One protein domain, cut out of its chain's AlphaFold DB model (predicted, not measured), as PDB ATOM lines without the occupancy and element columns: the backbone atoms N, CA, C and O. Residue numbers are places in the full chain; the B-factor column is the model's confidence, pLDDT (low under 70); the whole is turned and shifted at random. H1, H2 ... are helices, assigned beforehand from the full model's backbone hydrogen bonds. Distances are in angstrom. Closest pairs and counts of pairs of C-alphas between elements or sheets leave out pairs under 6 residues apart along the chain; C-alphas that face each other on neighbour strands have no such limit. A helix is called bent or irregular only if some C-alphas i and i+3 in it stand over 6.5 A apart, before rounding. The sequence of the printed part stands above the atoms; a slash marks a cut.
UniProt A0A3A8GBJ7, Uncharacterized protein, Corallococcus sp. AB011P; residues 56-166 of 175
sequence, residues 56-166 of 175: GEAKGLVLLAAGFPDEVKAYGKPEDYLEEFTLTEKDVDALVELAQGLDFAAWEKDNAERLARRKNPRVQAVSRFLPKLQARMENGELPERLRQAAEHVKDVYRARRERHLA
ATOM      1  N   GLY A  56     -27.104  42.745 101.229       94.50
ATOM      2  CA  GLY A  56     -26.772  41.391 100.783       94.50
ATOM      3  C   GLY A  56     -27.620  40.947  99.592       94.50
ATOM      4  O   GLY A  56     -27.073  40.511  98.578       94.50
ATOM      5  N   GLU A  57     -28.936  41.116  99.699       96.88
ATOM      6  CA  GLU A  57     -29.902  40.804  98.644       96.88
ATOM      7  C   GLU A  57     -29.687  41.711  97.426       96.88
ATOM      8  O   GLU A  57     -29.680  41.243  96.288       96.88
ATOM      9  N   ALA A  58     -29.419  43.000  97.655       97.56
ATOM     10  CA  ALA A  58     -29.114  43.954  96.592       97.56
ATOM     11  C   ALA A  58     -27.845  43.560  95.810       97.56
ATOM     12  O   ALA A  58     -27.854  43.513  94.578       97.56
ATOM     13  N   LYS A  59     -26.759  43.203  96.510       97.56
ATOM     14  CA  LYS A  59     -25.514  42.718  95.887       97.56
ATOM     15  C   LYS A  59     -25.739  41.439  95.086       97.56
ATOM     16  O   LYS A  59     -25.211  41.325  93.978       97.56
ATOM     17  N   GLY A  60     -26.510  40.494  95.626       96.88
ATOM     18  CA  GLY A  60     -26.865  39.253  94.935       96.88
ATOM     19  C   GLY A  60     -27.626  39.520  93.638       96.88
ATOM     20  O   GLY A  60     -27.236  39.016  92.584       96.88
ATOM     21  N   LEU A  61     -28.630  40.399  93.684       97.88
ATOM     22  CA  LEU A  61     -29.409  40.791  92.512       97.88
ATOM     23  C   LEU A  61     -28.542  41.434  91.416       97.88
ATOM     24  O   LEU A  61     -28.645  41.057  90.247       97.88
ATOM     25  N   VAL A  62     -27.655  42.368  91.771       97.25
ATOM     26  CA  VAL A  62     -26.779  43.042  90.793       97.25
ATOM     27  C   VAL A  62     -25.763  42.072  90.184       97.25
ATOM     28  O   VAL A  62     -25.540  42.087  88.970       97.25
ATOM     29  N   LEU A  63     -25.178  41.182  90.994       97.69
ATOM     30  CA  LEU A  63     -24.281  40.129  90.505       97.69
ATOM     31  C   LEU A  63     -25.002  39.180  89.546       97.69
ATOM     32  O   LEU A  63     -24.466  38.869  88.480       97.69
ATOM     33  N   LEU A  64     -26.220  38.760  89.889       97.62
ATOM     34  CA  LEU A  64     -27.046  37.908  89.042       97.62
ATOM     35  C   LEU A  64     -27.379  38.584  87.711       97.62
ATOM     36  O   LEU A  64     -27.146  38.005  86.650       97.62
ATOM     37  N   ALA A  65     -27.866  39.825  87.753       96.62
ATOM     38  CA  ALA A  65     -28.200  40.600  86.561       96.62
ATOM     39  C   ALA A  65     -26.986  40.805  85.640       96.62
ATOM     40  O   ALA A  65     -27.120  40.798  84.416       96.62
ATOM     41  N   ALA A  66     -25.785  40.911  86.212       95.56
ATOM     42  CA  ALA A  66     -24.541  41.004  85.460       95.56
ATOM     43  C   ALA A  66     -24.000  39.656  84.953       95.56
ATOM     44  O   ALA A  66     -23.033  39.643  84.180       95.56
ATOM     45  N   GLY A  67     -24.611  38.539  85.345       95.62
ATOM     46  CA  GLY A  67     -24.219  37.195  84.933       95.62
ATOM     47  C   GLY A  67     -23.045  36.625  85.726       95.62
ATOM     48  O   GLY A  67     -22.221  35.907  85.159       95.62
ATOM     49  N   PHE A  68     -22.919  36.962  87.012       96.38
ATOM     50  CA  PHE A  68     -21.926  36.338  87.883       96.38
ATOM     51  C   PHE A  68     -22.213  34.827  88.011       96.38
ATOM     52  O   PHE A  68     -23.322  34.465  88.411       96.38
ATOM     53  N   PRO A  69     -21.252  33.933  87.699       94.25
ATOM     54  CA  PRO A  69     -21.531  32.503  87.543       94.25
ATOM     55  C   PRO A  69     -22.180  31.826  88.753       94.25
ATOM     56  O   PRO A  69     -23.094  31.023  88.575       94.25
ATOM     57  N   ASP A  70     -21.739  32.152  89.973       93.38
ATOM     58  CA  ASP A  70     -22.300  31.530  91.177       93.38
ATOM     59  C   ASP A  70     -23.765  31.928  91.389       93.38
ATOM     60  O   ASP A  70     -24.570  31.079  91.761       93.38
ATOM     61  N   GLU A  71     -24.115  33.195  91.131       95.38
ATOM     62  CA  GLU A  71     -25.495  33.666  91.281       95.38
ATOM     63  C   GLU A  71     -26.393  33.071  90.200       95.38
ATOM     64  O   GLU A  71     -27.475  32.578  90.502       95.38
ATOM     65  N   VAL A  72     -25.928  33.042  88.947       96.25
ATOM     66  CA  VAL A  72     -26.677  32.427  87.839       96.25
ATOM     67  C   VAL A  72     -26.928  30.948  88.118       96.25
ATOM     68  O   VAL A  72     -28.024  30.449  87.881       96.25
ATOM     69  N   LYS A  73     -25.939  30.233  88.662       95.50
ATOM     70  CA  LYS A  73     -26.100  28.824  89.031       95.50
ATOM     71  C   LYS A  73     -27.098  28.628  90.176       95.50
ATOM     72  O   LYS A  73     -27.793  27.617  90.189       95.50
ATOM     73  N   ALA A  74     -27.125  29.541  91.145       94.38
ATOM     74  CA  ALA A  74     -27.982  29.432  92.321       94.38
ATOM     75  C   ALA A  74     -29.436  29.840  92.043       94.38
ATOM     76  O   ALA A  74     -30.348  29.189  92.545       94.38
ATOM     77  N   TYR A  75     -29.644  30.883  91.237       95.25
ATOM     78  CA  TYR A  75     -30.941  31.551  91.098       95.25
ATOM     79  C   TYR A  75     -31.454  31.641  89.657       95.25
ATOM     80  O   TYR A  75     -32.611  31.981  89.445       95.25
ATOM     81  N   GLY A  76     -30.633  31.339  88.650       96.69
ATOM     82  CA  GLY A  76     -31.046  31.361  87.248       96.69
ATOM     83  C   GLY A  76     -31.109  32.772  86.669       96.69
ATOM     84  O   GLY A  76     -30.122  33.252  86.104       96.69
ATOM     85  N   LYS A  77     -32.268  33.427  86.773       96.88
ATOM     86  CA  LYS A  77     -32.547  34.744  86.172       96.88
ATOM     87  C   LYS A  77     -32.972  35.779  87.229       96.88
ATOM     88  O   LYS A  77     -33.449  35.392  88.295       96.88
ATOM     89  N   PRO A  78     -32.811  37.091  86.964       97.44
ATOM     90  CA  PRO A  78     -33.163  38.142  87.924       97.44
ATOM     91  C   PRO A  78     -34.609  38.072  88.427       97.44
ATOM     92  O   PRO A  78     -34.861  38.370  89.588       97.44
ATOM     93  N   GLU A  79     -35.546  37.644  87.583       98.06
ATOM     94  CA  GLU A  79     -36.960  37.497  87.925       98.06
ATOM     95  C   GLU A  79     -37.172  36.436  89.011       98.06
ATOM     96  O   GLU A  79     -37.909  36.682  89.962       98.06
ATOM     97  N   ASP A  80     -36.474  35.299  88.923       96.94
ATOM     98  CA  ASP A  80     -36.573  34.226  89.921       96.94
ATOM     99  C   ASP A  80     -35.991  34.681  91.269       96.94
ATOM    100  O   ASP A  80     -36.530  34.364  92.326       96.94
ATOM    101  N   TYR A  81     -34.925  35.488  91.242       97.38
ATOM    102  CA  TYR A  81     -34.346  36.088  92.445       97.38
ATOM    103  C   TYR A  81     -35.296  37.097  93.093       97.38
ATOM    104  O   TYR A  81     -35.539  37.045  94.296       97.38
ATOM    105  N   LEU A  82     -35.873  38.004  92.302       97.56
ATOM    106  CA  LEU A  82     -36.872  38.951  92.793       97.56
ATOM    107  C   LEU A  82     -38.071  38.206  93.388       97.56
ATOM    108  O   LEU A  82     -38.468  38.504  94.513       97.56
ATOM    109  N   GLU A  83     -38.596  37.189  92.698       95.50
ATOM    110  CA  GLU A  83     -39.671  36.358  93.235       95.50
ATOM    111  C   GLU A  83     -39.270  35.623  94.515       95.50
ATOM    112  O   GLU A  83     -40.138  35.412  95.364       95.50
ATOM    113  N   GLU A  84     -37.995  35.250  94.677       94.25
ATOM    114  CA  GLU A  84     -37.485  34.558  95.860       94.25
ATOM    115  C   GLU A  84     -37.413  35.466  97.095       94.25
ATOM    116  O   GLU A  84     -37.832  35.055  98.181       94.25
ATOM    117  N   PHE A  85     -36.962  36.708  96.935       95.56
ATOM    118  CA  PHE A  85     -36.691  37.608  98.059       95.56
ATOM    119  C   PHE A  85     -37.796  38.631  98.345       95.56
ATOM    120  O   PHE A  85     -37.735  39.308  99.371       95.56
ATOM    121  N   THR A  86     -38.827  38.730  97.504       95.94
ATOM    122  CA  THR A  86     -39.905  39.723  97.657       95.94
ATOM    123  C   THR A  86     -41.292  39.085  97.823       95.94
ATOM    124  O   THR A  86     -41.483  37.884  97.609       95.94
ATOM    125  N   LEU A  87     -42.261  39.874  98.306       92.44
ATOM    126  CA  LEU A  87     -43.667  39.466  98.451       92.44
ATOM    127  C   LEU A  87     -44.641  40.414  97.749       92.44
ATOM    128  O   LEU A  87     -45.725  39.995  97.343       92.44
ATOM    129  N   THR A  88     -44.291  41.694  97.662       93.38
ATOM    130  CA  THR A  88     -45.148  42.756  97.135       93.38
ATOM    131  C   THR A  88     -44.418  43.584  96.085       93.38
ATOM    132  O   THR A  88     -43.192  43.597  96.032       93.38
ATOM    133  N   GLU A  89     -45.166  44.331  95.268       96.12
ATOM    134  CA  GLU A  89     -44.576  45.273  94.302       96.12
ATOM    135  C   GLU A  89     -43.666  46.299  94.994       96.12
ATOM    136  O   GLU A  89     -42.597  46.616  94.486       96.12
ATOM    137  N   LYS A  90     -44.037  46.736  96.207       95.25
ATOM    138  CA  LYS A  90     -43.222  47.646  97.016       95.25
ATOM    139  C   LYS A  90     -41.888  47.021  97.435       95.25
ATOM    140  O   LYS A  90     -40.885  47.722  97.493       95.25
ATOM    141  N   ASP A  91     -41.875  45.726  97.740       96.00
ATOM    142  CA  ASP A  91     -40.640  45.012  98.078       96.00
ATOM    143  C   ASP A  91     -39.721  44.903  96.852       96.00
ATOM    144  O   ASP A  91     -38.508  45.062  96.979       96.00
ATOM    145  N   VAL A  92     -40.299  44.682  95.664       97.75
ATOM    146  CA  VAL A  92     -39.562  44.699  94.388       97.75
ATOM    147  C   VAL A  92     -38.931  46.069  94.160       97.75
ATOM    148  O   VAL A  92     -37.730  46.142  93.911       97.75
ATOM    149  N   ASP A  93     -39.709  47.144  94.300       97.81
ATOM    150  CA  ASP A  93     -39.207  48.514  94.160       97.81
ATOM    151  C   ASP A  93     -38.073  48.804  95.145       97.81
ATOM    152  O   ASP A  93     -37.010  49.262  94.736       97.81
ATOM    153  N   ALA A  94     -38.258  48.456  96.421       97.06
ATOM    154  CA  ALA A  94     -37.251  48.670  97.453       97.06
ATOM    155  C   ALA A  94     -35.948  47.908  97.163       97.06
ATOM    156  O   ALA A  94     -34.860  48.458  97.322       97.06
ATOM    157  N   LEU A  95     -36.033  46.650  96.722       97.94
ATOM    158  CA  LEU A  95     -34.843  45.860  96.409       97.94
ATOM    159  C   LEU A  95     -34.113  46.394  95.169       97.94
ATOM    160  O   LEU A  95     -32.882  46.436  95.151       97.94
ATOM    161  N   VAL A  96     -34.849  46.824  94.143       97.75
ATOM    162  CA  VAL A  96     -34.267  47.414  92.928       97.75
ATOM    163  C   VAL A  96     -33.620  48.763  93.232       97.75
ATOM    164  O   VAL A  96     -32.520  49.024  92.749       97.75
ATOM    165  N   GLU A  97     -34.246  49.592  94.066       97.31
ATOM    166  CA  GLU A  97     -33.680  50.861  94.528       97.31
ATOM    167  C   GLU A  97     -32.380  50.636  95.311       97.31
ATOM    168  O   GLU A  97     -31.360  51.255  95.002       97.31
ATOM    169  N   LEU A  98     -32.365  49.682  96.251       97.25
ATOM    170  CA  LEU A  98     -31.144  49.302  96.974       97.25
ATOM    171  C   LEU A  98     -30.044  48.804  96.027       97.25
ATOM    172  O   LEU A  98     -28.880  49.154  96.206       97.25
ATOM    173  N   ALA A  99     -30.401  48.002  95.022       96.88
ATOM    174  CA  ALA A  99     -29.473  47.481  94.020       96.88
ATOM    175  C   ALA A  99     -28.851  48.588  93.155       96.88
ATOM    176  O   ALA A  99     -27.655  48.545  92.866       96.88
ATOM    177  N   GLN A 100     -29.643  49.586  92.759       95.31
ATOM    178  CA  GLN A 100     -29.171  50.734  91.981       95.31
ATOM    179  C   GLN A 100     -28.366  51.727  92.833       95.31
ATOM    180  O   GLN A 100     -27.465  52.381  92.316       95.31
ATOM    181  N   GLY A 101     -28.658  51.813  94.134       95.00
ATOM    182  CA  GLY A 101     -27.972  52.678  95.094       95.00
ATOM    183  C   GLY A 101     -26.724  52.075  95.747       95.00
ATOM    184  O   GLY A 101     -26.231  52.639  96.724       95.00
ATOM    185  N   LEU A 102     -26.218  50.931  95.269       96.31
ATOM    186  CA  LEU A 102     -25.032  50.297  95.850       96.31
ATOM    187  C   LEU A 102     -23.781  51.175  95.697       96.31
ATOM    188  O   LEU A 102     -23.406  51.574  94.595       96.31
ATOM    189  N   ASP A 103     -23.070  51.378  96.805       96.12
ATOM    190  CA  ASP A 103     -21.747  52.001  96.803       96.12
ATOM    191  C   ASP A 103     -20.674  50.957  96.441       96.12
ATOM    192  O   ASP A 103     -20.208  50.166  97.271       96.12
ATOM    193  N   PHE A 104     -20.282  50.942  95.164       95.19
ATOM    194  CA  PHE A 104     -19.264  50.023  94.647       95.19
ATOM    195  C   PHE A 104     -17.879  50.260  95.260       95.19
ATOM    196  O   PHE A 104     -17.143  49.292  95.457       95.19
ATOM    197  N   ALA A 105     -17.538  51.502  95.620       95.25
ATOM    198  CA  ALA A 105     -16.253  51.821  96.237       95.25
ATOM    199  C   ALA A 105     -16.195  51.297  97.680       95.25
ATOM    200  O   ALA A 105     -15.204  50.681  98.089       95.25
ATOM    201  N   ALA A 106     -17.280  51.464  98.443       96.88
ATOM    202  CA  ALA A 106     -17.404  50.866  99.769       96.88
ATOM    203  C   ALA A 106     -17.363  49.331  99.704       96.88
ATOM    204  O   ALA A 106     -16.708  48.690 100.531       96.88
ATOM    205  N   TRP A 107     -18.001  48.729  98.695       96.88
ATOM    206  CA  TRP A 107     -17.966  47.282  98.498       96.88
ATOM    207  C   TRP A 107     -16.564  46.771  98.146       96.88
ATOM    208  O   TRP A 107     -16.108  45.770  98.706       96.88
ATOM    209  N   GLU A 108     -15.845  47.453  97.256       96.50
ATOM    210  CA  GLU A 108     -14.464  47.102  96.934       96.50
ATOM    211  C   GLU A 108     -13.572  47.152  98.182       96.50
ATOM    212  O   GLU A 108     -12.825  46.203  98.446       96.50
ATOM    213  N   LYS A 109     -13.719  48.202  98.999       96.94
ATOM    214  CA  LYS A 109     -12.997  48.355 100.265       96.94
ATOM    215  C   LYS A 109     -13.303  47.226 101.256       96.94
ATOM    216  O   LYS A 109     -12.365  46.617 101.770       96.94
ATOM    217  N   ASP A 110     -14.578  46.895 101.492       96.38
ATOM    218  CA  ASP A 110     -14.968  45.776 102.373       96.38
ATOM    219  C   ASP A 110     -14.374  44.448 101.877       96.38
ATOM    220  O   ASP A 110     -13.816  43.668 102.653       96.38
ATOM    221  N   ASN A 111     -14.403  44.200 100.564       96.25
ATOM    222  CA  ASN A 111     -13.795  42.999 100.001       96.25
ATOM    223  C   ASN A 111     -12.273  42.966 100.216       96.25
ATOM    224  O   ASN A 111     -11.733  41.915 100.572       96.25
ATOM    225  N   ALA A 112     -11.577  44.092 100.031       96.06
ATOM    226  CA  ALA A 112     -10.137  44.191 100.266       96.06
ATOM    227  C   ALA A 112      -9.782  43.910 101.736       96.06
ATOM    228  O   ALA A 112      -8.893  43.099 102.013       96.06
ATOM    229  N   GLU A 113     -10.522  44.494 102.683       96.62
ATOM    230  CA  GLU A 113     -10.345  44.242 104.118       96.62
ATOM    231  C   GLU A 113     -10.581  42.767 104.477       96.62
ATOM    232  O   GLU A 113      -9.812  42.167 105.236       96.62
ATOM    233  N   ARG A 114     -11.614  42.143 103.899       94.56
ATOM    234  CA  ARG A 114     -11.905  40.714 104.091       94.56
ATOM    235  C   ARG A 114     -10.786  39.825 103.560       94.56
ATOM    236  O   ARG A 114     -10.377  38.893 104.254       94.56
ATOM    237  N   LEU A 115     -10.279  40.113 102.363       95.44
ATOM    238  CA  LEU A 115      -9.199  39.346 101.738       95.44
ATOM    239  C   LEU A 115      -7.868  39.494 102.479       95.44
ATOM    240  O   LEU A 115      -7.112  38.524 102.545       95.44
ATOM    241  N   ALA A 116      -7.608  40.660 103.081       95.25
ATOM    242  CA  ALA A 116      -6.436  40.877 103.924       95.25
ATOM    243  C   ALA A 116      -6.467  40.002 105.190       95.25
ATOM    244  O   ALA A 116      -5.437  39.489 105.620       95.25
ATOM    245  N   ARG A 117      -7.658  39.792 105.771       94.81
ATOM    246  CA  ARG A 117      -7.841  38.948 106.967       94.81
ATOM    247  C   ARG A 117      -7.835  37.457 106.642       94.81
ATOM    248  O   ARG A 117      -7.343  36.657 107.435       94.81
ATOM    249  N   ARG A 118      -8.432  37.056 105.516       93.38
ATOM    250  CA  ARG A 118      -8.582  35.645 105.147       93.38
ATOM    251  C   ARG A 118      -8.742  35.466 103.643       93.38
ATOM    252  O   ARG A 118      -9.578  36.104 103.008       93.38
ATOM    253  N   LYS A 119      -8.050  34.464 103.090       92.19
ATOM    254  CA  LYS A 119      -8.292  34.005 101.716       92.19
ATOM    255  C   LYS A 119      -9.721  33.473 101.578       92.19
ATOM    256  O   LYS A 119     -10.079  32.474 102.202       92.19
ATOM    257  N   ASN A 120     -10.516  34.130 100.739       94.56
ATOM    258  CA  ASN A 120     -11.869  33.716 100.388       94.56
ATOM    259  C   ASN A 120     -12.022  33.745  98.853       94.56
ATOM    260  O   ASN A 120     -12.060  34.835  98.279       94.56
ATOM    261  N   PRO A 121     -12.112  32.577  98.183       94.62
ATOM    262  CA  PRO A 121     -12.195  32.503  96.721       94.62
ATOM    263  C   PRO A 121     -13.393  33.248  96.131       94.62
ATOM    264  O   PRO A 121     -13.266  33.879  95.086       94.62
ATOM    265  N   ARG A 122     -14.541  33.227  96.820       93.38
ATOM    266  CA  ARG A 122     -15.751  33.924  96.371       93.38
ATOM    267  C   ARG A 122     -15.565  35.435  96.429       93.38
ATOM    268  O   ARG A 122     -15.850  36.114  95.452       93.38
ATOM    269  N   VAL A 123     -15.023  35.955  97.533       94.88
ATOM    270  CA  VAL A 123     -14.714  37.392  97.653       94.88
ATOM    271  C   VAL A 123     -13.695  37.805  96.591       94.88
ATOM    272  O   VAL A 123     -13.878  38.822  95.938       94.88
ATOM    273  N   GLN A 124     -12.676  36.981  96.334       95.88
ATOM    274  CA  GLN A 124     -11.691  37.251  95.286       95.88
ATOM    275  C   GLN A 124     -12.317  37.293  93.883       95.88
ATOM    276  O   GLN A 124     -11.961  38.154  93.078       95.88
ATOM    277  N   ALA A 125     -13.237  36.374  93.578       96.00
ATOM    278  CA  ALA A 125     -13.955  36.355  92.308       96.00
ATOM    279  C   ALA A 125     -14.853  37.590  92.147       96.00
ATOM    280  O   ALA A 125     -14.811  38.230  91.100       96.00
ATOM    281  N   VAL A 126     -15.596  37.961  93.196       96.19
ATOM    282  CA  VAL A 126     -16.430  39.171  93.208       96.19
ATOM    283  C   VAL A 126     -15.573  40.423  93.026       96.19
ATOM    284  O   VAL A 126     -15.869  41.211  92.138       96.19
ATOM    285  N   SER A 127     -14.467  40.580  93.765       95.88
ATOM    286  CA  SER A 127     -13.548  41.721  93.612       95.88
ATOM    287  C   SER A 127     -13.047  41.891  92.181       95.88
ATOM    288  O   SER A 127     -13.017  43.002  91.669       95.88
ATOM    289  N   ARG A 128     -12.692  40.793  91.501       95.44
ATOM    290  CA  ARG A 128     -12.267  40.836  90.090       95.44
ATOM    291  C   ARG A 128     -13.402  41.209  89.137       95.44
ATOM    292  O   ARG A 128     -13.141  41.662  88.028       95.44
ATOM    293  N   PHE A 129     -14.644  40.977  89.548       95.12
ATOM    294  CA  PHE A 129     -15.835  41.246  88.756       95.12
ATOM    295  C   PHE A 129     -16.367  42.676  88.944       95.12
ATOM    296  O   PHE A 129     -17.005  43.200  88.033       95.12
ATOM    297  N   LEU A 130     -16.074  43.322  90.082       95.06
ATOM    298  CA  LEU A 130     -16.582  44.656  90.430       95.06
ATOM    299  C   LEU A 130     -16.336  45.734  89.362       95.06
ATOM    300  O   LEU A 130     -17.299  46.426  89.044       95.06
ATOM    301  N   PRO A 131     -15.155  45.863  88.723       94.50
ATOM    302  CA  PRO A 131     -14.955  46.910  87.716       94.50
ATOM    303  C   PRO A 131     -15.901  46.770  86.516       94.50
ATOM    304  O   PRO A 131     -16.458  47.746  86.020       94.50
ATOM    305  N   LYS A 132     -16.142  45.528  86.074       93.94
ATOM    306  CA  LYS A 132     -17.108  45.234  85.007       93.94
ATOM    307  C   LYS A 132     -18.537  45.541  85.456       93.94
ATOM    308  O   LYS A 132     -19.341  46.014  84.660       93.94
ATOM    309  N   LEU A 133     -18.854  45.229  86.711       94.62
ATOM    310  CA  LEU A 133     -20.159  45.481  87.310       94.62
ATOM    311  C   LEU A 133     -20.461  46.982  87.369       94.62
ATOM    312  O   LEU A 133     -21.516  47.405  86.911       94.62
ATOM    313  N   GLN A 134     -19.499  47.770  87.848       95.12
ATOM    314  CA  GLN A 134     -19.590  49.222  87.933       95.12
ATOM    315  C   GLN A 134     -19.756  49.851  86.546       95.12
ATOM    316  O   GLN A 134     -20.698  50.608  86.337       95.12
ATOM    317  N   ALA A 135     -18.937  49.455  85.564       95.12
ATOM    318  CA  ALA A 135     -19.051  49.968  84.197       95.12
ATOM    319  C   ALA A 135     -20.442  49.716  83.580       95.12
ATOM    320  O   ALA A 135     -20.967  50.556  82.852       95.12
ATOM    321  N   ARG A 136     -21.059  48.567  83.887       95.62
ATOM    322  CA  ARG A 136     -22.422  48.237  83.439       95.62
ATOM    323  C   ARG A 136     -23.530  48.937  84.220       95.62
ATOM    324  O   ARG A 136     -24.660  49.020  83.746       95.62
ATOM    325  N   MET A 137     -23.239  49.371  85.439       94.88
ATOM    326  CA  MET A 137     -24.160  50.200  86.203       94.88
ATOM    327  C   MET A 137     -24.154  51.625  85.646       94.88
ATOM    328  O   MET A 137     -25.208  52.172  85.335       94.88
ATOM    329  N   GLU A 138     -22.963  52.178  85.419       94.31
ATOM    330  CA  GLU A 138     -22.753  53.533  84.900       94.31
ATOM    331  C   GLU A 138     -23.252  53.710  83.459       94.31
ATOM    332  O   GLU A 138     -23.793  54.759  83.118       94.31
ATOM    333  N   ASN A 139     -23.114  52.689  82.605       94.88
ATOM    334  CA  ASN A 139     -23.568  52.759  81.212       94.88
ATOM    335  C   ASN A 139     -25.086  52.526  81.025       94.88
ATOM    336  O   ASN A 139     -25.565  52.560  79.893       94.88
ATOM    337  N   GLY A 140     -25.833  52.259  82.103       94.94
ATOM    338  CA  GLY A 140     -27.282  52.038  82.067       94.94
ATOM    339  C   GLY A 140     -27.741  50.626  81.674       94.94
ATOM    340  O   GLY A 140     -28.935  50.344  81.773       94.94
ATOM    341  N   GLU A 141     -26.838  49.711  81.301       95.88
ATOM    342  CA  GLU A 141     -27.175  48.325  80.931       95.88
ATOM    343  C   GLU A 141     -27.842  47.578  82.098       95.88
ATOM    344  O   GLU A 141     -28.891  46.950  81.933       95.88
ATOM    345  N   LEU A 142     -27.249  47.649  83.294       95.19
ATOM    346  CA  LEU A 142     -27.785  46.981  84.480       95.19
ATOM    347  C   LEU A 142     -29.066  47.626  85.020       95.19
ATOM    348  O   LEU A 142     -30.008  46.869  85.264       95.19
ATOM    349  N   PRO A 143     -29.163  48.961  85.186       96.81
ATOM    350  CA  PRO A 143     -30.410  49.612  85.576       96.81
ATOM    351  C   PRO A 143     -31.588  49.215  84.689       96.81
ATOM    352  O   PRO A 143     -32.648  48.856  85.202       96.81
ATOM    353  N   GLU A 144     -31.389  49.209  83.368       97.38
ATOM    354  CA  GLU A 144     -32.439  48.843  82.420       97.38
ATOM    355  C   GLU A 144     -32.869  47.385  82.590       97.38
ATOM    356  O   GLU A 144     -34.061  47.087  82.672       97.38
ATOM    357  N   ARG A 145     -31.902  46.472  82.714       96.62
ATOM    358  CA  ARG A 145     -32.178  45.049  82.923       96.62
ATOM    359  C   ARG A 145     -32.925  44.786  84.232       96.62
ATOM    360  O   ARG A 145     -33.860  43.988  84.250       96.62
ATOM    361  N   LEU A 146     -32.527  45.449  85.318       97.62
ATOM    362  CA  LEU A 146     -33.201  45.341  86.612       97.62
ATOM    363  C   LEU A 146     -34.628  45.882  86.536       97.62
ATOM    364  O   LEU A 146     -35.541  45.241  87.048       97.62
ATOM    365  N   ARG A 147     -34.836  47.010  85.849       97.75
ATOM    366  CA  ARG A 147     -36.165  47.589  85.633       97.75
ATOM    367  C   ARG A 147     -37.081  46.645  84.857       97.75
ATOM    368  O   ARG A 147     -38.222  46.449  85.257       97.75
ATOM    369  N   GLN A 148     -36.591  46.035  83.779       97.75
ATOM    370  CA  GLN A 148     -37.376  45.082  82.984       97.75
ATOM    371  C   GLN A 148     -37.776  43.847  83.800       97.75
ATOM    372  O   GLN A 148     -38.943  43.453  83.784       97.75
ATOM    373  N   ALA A 149     -36.834  43.276  84.556       97.81
ATOM    374  CA  ALA A 149     -37.122  42.156  85.447       97.81
ATOM    375  C   ALA A 149     -38.135  42.543  86.539       97.81
ATOM    376  O   ALA A 149     -39.057  41.783  86.830       97.81
ATOM    377  N   ALA A 150     -37.998  43.744  87.108       98.12
ATOM    378  CA  ALA A 150     -38.908  44.267  88.119       98.12
ATOM    379  C   ALA A 150     -40.337  44.400  87.590       98.12
ATOM    380  O   ALA A 150     -41.262  43.899  88.224       98.12
ATOM    381  N   GLU A 151     -40.526  45.019  86.423       98.25
ATOM    382  CA  GLU A 151     -41.857  45.164  85.823       98.25
ATOM    383  C   GLU A 151     -42.495  43.806  85.521       98.25
ATOM    384  O   GLU A 151     -43.658  43.590  85.860       98.25
ATOM    385  N   HIS A 152     -41.719  42.846  85.008       98.06
ATOM    386  CA  HIS A 152     -42.220  41.491  84.790       98.06
ATOM    387  C   HIS A 152     -42.728  40.839  86.087       98.06
ATOM    388  O   HIS A 152     -43.829  40.289  86.127       98.06
ATOM    389  N   VAL A 153     -41.950  40.920  87.170       98.06
ATOM    390  CA  VAL A 153     -42.336  40.334  88.463       98.06
ATOM    391  C   VAL A 153     -43.538  41.058  89.068       98.06
ATOM    392  O   VAL A 153     -44.436  40.408  89.607       98.06
ATOM    393  N   LYS A 154     -43.619  42.386  88.930       98.25
ATOM    394  CA  LYS A 154     -44.795  43.152  89.359       98.25
ATOM    395  C   LYS A 154     -46.054  42.712  88.621       98.25
ATOM    396  O   LYS A 154     -47.078  42.510  89.267       98.25
ATOM    397  N   ASP A 155     -45.987  42.480  87.313       98.06
ATOM    398  CA  ASP A 155     -47.127  41.968  86.544       98.06
ATOM    399  C   ASP A 155     -47.574  40.585  87.035       98.06
ATOM    400  O   ASP A 155     -48.770  40.342  87.242       98.06
ATOM    401  N   VAL A 156     -46.623  39.690  87.323       96.25
ATOM    402  CA  VAL A 156     -46.913  38.385  87.939       96.25
ATOM    403  C   VAL A 156     -47.587  38.556  89.305       96.25
ATOM    404  O   VAL A 156     -48.547  37.840  89.619       96.25
ATOM    405  N   TYR A 157     -47.127  39.507  90.119       95.62
ATOM    406  CA  TYR A 157     -47.684  39.786  91.443       95.62
ATOM    407  C   TYR A 157     -49.089  40.376  91.371       95.62
ATOM    408  O   TYR A 157     -49.961  39.910  92.109       95.62
ATOM    409  N   ARG A 158     -49.351  41.309  90.452       96.75
ATOM    410  CA  ARG A 158     -50.695  41.849  90.186       96.75
ATOM    411  C   ARG A 158     -51.658  40.732  89.803       96.75
ATOM    412  O   ARG A 158     -52.668  40.542  90.478       96.75
ATOM    413  N   ALA A 159     -51.293  39.907  88.820       95.94
ATOM    414  CA  ALA A 159     -52.122  38.786  88.375       95.94
ATOM    415  C   ALA A 159     -52.356  37.746  89.489       95.94
ATOM    416  O   ALA A 159     -53.443  37.179  89.634       95.94
ATOM    417  N   ARG A 160     -51.341  37.465  90.318       94.06
ATOM    418  CA  ARG A 160     -51.480  36.595  91.498       94.06
ATOM    419  C   ARG A 160     -52.442  37.211  92.518       94.06
ATOM    420  O   ARG A 160     -53.342  36.516  92.990       94.06
ATOM    421  N   ARG A 161     -52.292  38.501  92.819       94.50
ATOM    422  CA  ARG A 161     -53.135  39.241  93.763       94.50
ATOM    423  C   ARG A 161     -54.596  39.253  93.322       94.50
ATOM    424  O   ARG A 161     -55.460  38.921  94.129       94.50
ATOM    425  N   GLU A 162     -54.871  39.565  92.060       96.38
ATOM    426  CA  GLU A 162     -56.224  39.560  91.489       96.38
ATOM    427  C   GLU A 162     -56.907  38.197  91.637       96.38
ATOM    428  O   GLU A 162     -58.024  38.116  92.150       96.38
ATOM    429  N   ARG A 163     -56.212  37.107  91.279       96.38
ATOM    430  CA  ARG A 163     -56.748  35.741  91.422       96.38
ATOM    431  C   ARG A 163     -57.150  35.423  92.860       96.38
ATOM    432  O   ARG A 163     -58.231  34.891  93.099       96.38
ATOM    433  N   HIS A 164     -56.297  35.751  93.823       96.19
ATOM    434  CA  HIS A 164     -56.562  35.465  95.230       96.19
ATOM    435  C   HIS A 164     -57.637  36.379  95.834       96.19
ATOM    436  O   HIS A 164     -58.431  35.929  96.661       96.19
ATOM    437  N   LEU A 165     -57.730  37.637  95.397       95.62
ATOM    438  CA  LEU A 165     -58.833  38.514  95.793       95.62
ATOM    439  C   LEU A 165     -60.178  38.017  95.261       95.62
ATOM    440  O   LEU A 165     -61.148  38.004  96.014       95.62
ATOM    441  N   ALA A 166     -60.231  37.501  94.033       96.31
ATOM    442  CA  ALA A 166     -61.447  36.882  93.509       96.31
ATOM    443  C   ALA A 166     -61.897  35.673  94.358       96.31
ATOM    444  O   ALA A 166     -63.092  35.500  94.618       96.31
TER     445      ALA A 166
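AT A GLANCE: This is residues 56 to 166 of the 175 residues of an uncharacterized protein of Corallococcus sp. AB011P (UniProt A0A3A8GBJ7). A wide arch of helices spans the domain: long H7 makes one limb and bent H6 the other, and short H1 sits in the middle under the arch, the end of H1 at Ala 65 meeting the first turns of H7, residues 142 to 146. H4 runs back along H7, H3 packs on both H1 and H7, H2 packs on H1, and the hairpin of H5 and H6a makes the end of the long axis away from the last residues of H7. The printed part has 111 residues with seven named helices, H1 to H7 in order, and no named strand: all helix. It is only just compact, close to loose, with a radius of gyration of the C-alphas of 15.4 A and spans of 56 by 27 by 20 A.

IN THESE COORDINATES: H1, residues 56 to 65, begins at C-alpha 56 (-26.772, 41.391, 100.783) and is 14.3 A long. H2 is residues 69 to 75 and H3 residues 78 to 85. H4, residues 89 to 100, is 16.5 A long, from C-alpha 89 at (-44.576, 45.273, 94.302). H5, residues 104 to 117, is 20.1 A long. H6, residues 121 to 138, was assigned as one helix by its hydrogen bonds but is bent, with C-alphas 128 and 131 7.1 A apart; its arms are H6a, residues 121 to 128, and H6b, residues 131 to 138, at a steep tilt of 54 degrees. H7, residues 141 to 166, is 38.3 A long and ends at C-alpha 166 (-61.447, 36.882, 93.509).

HOW THE PARTS SIT: H1 is the hub, touching H2, H3, H4 and H7. Its closest C-alphas to H2 are those of Leu 64 and Glu 71, 5.0 A apart. H1 and H3 run opposite ways at a shallow tilt of 18 degrees, closest at the C-alphas of Ala 65 and Pro 78, 5.7 A. H4 touches H1 with residues 95 to 99 alone, about perpendicular at 79 degrees; the closest C-alphas are those of Ala 58 and Ala 99, 4.4 A. H7 touches H1 with residues 142 to 146 alone, closest at the C-alphas of Ala 65 and Leu 142, 6.7 A. H7 touches H3 with residues 146 to 153 alone, at a steep tilt of 54 degrees; the closest C-alphas are those of Glu 79 and Ala 149, 5.3 A. H4 and H7 touch at a shallow tilt of 12 degrees, opposite ways, closest at the C-alphas of Glu 89 and Lys 154, 5.4 A. H5 and H6a form a helical hairpin at a steep tilt of 38 degrees; their closest C-alphas are those of Asn 111 and Val 123, 6.1 A. H6b touches no helix but is near H1, H5 and H7. H5 and H7 are apart. Every O i to N i+4 pair is within hydrogen-bond range in H1, H2, H3, H4, H5, H6a, H6b and H7.

THE WHOLE: The two C-alphas farthest apart, those of Ala 116 and Ala 166, are 56.1 A apart. The printed part has no cut, and its six links between named helices are tight. The mean pLDDT of the printed part is 96.0, and no printed residue is under 70.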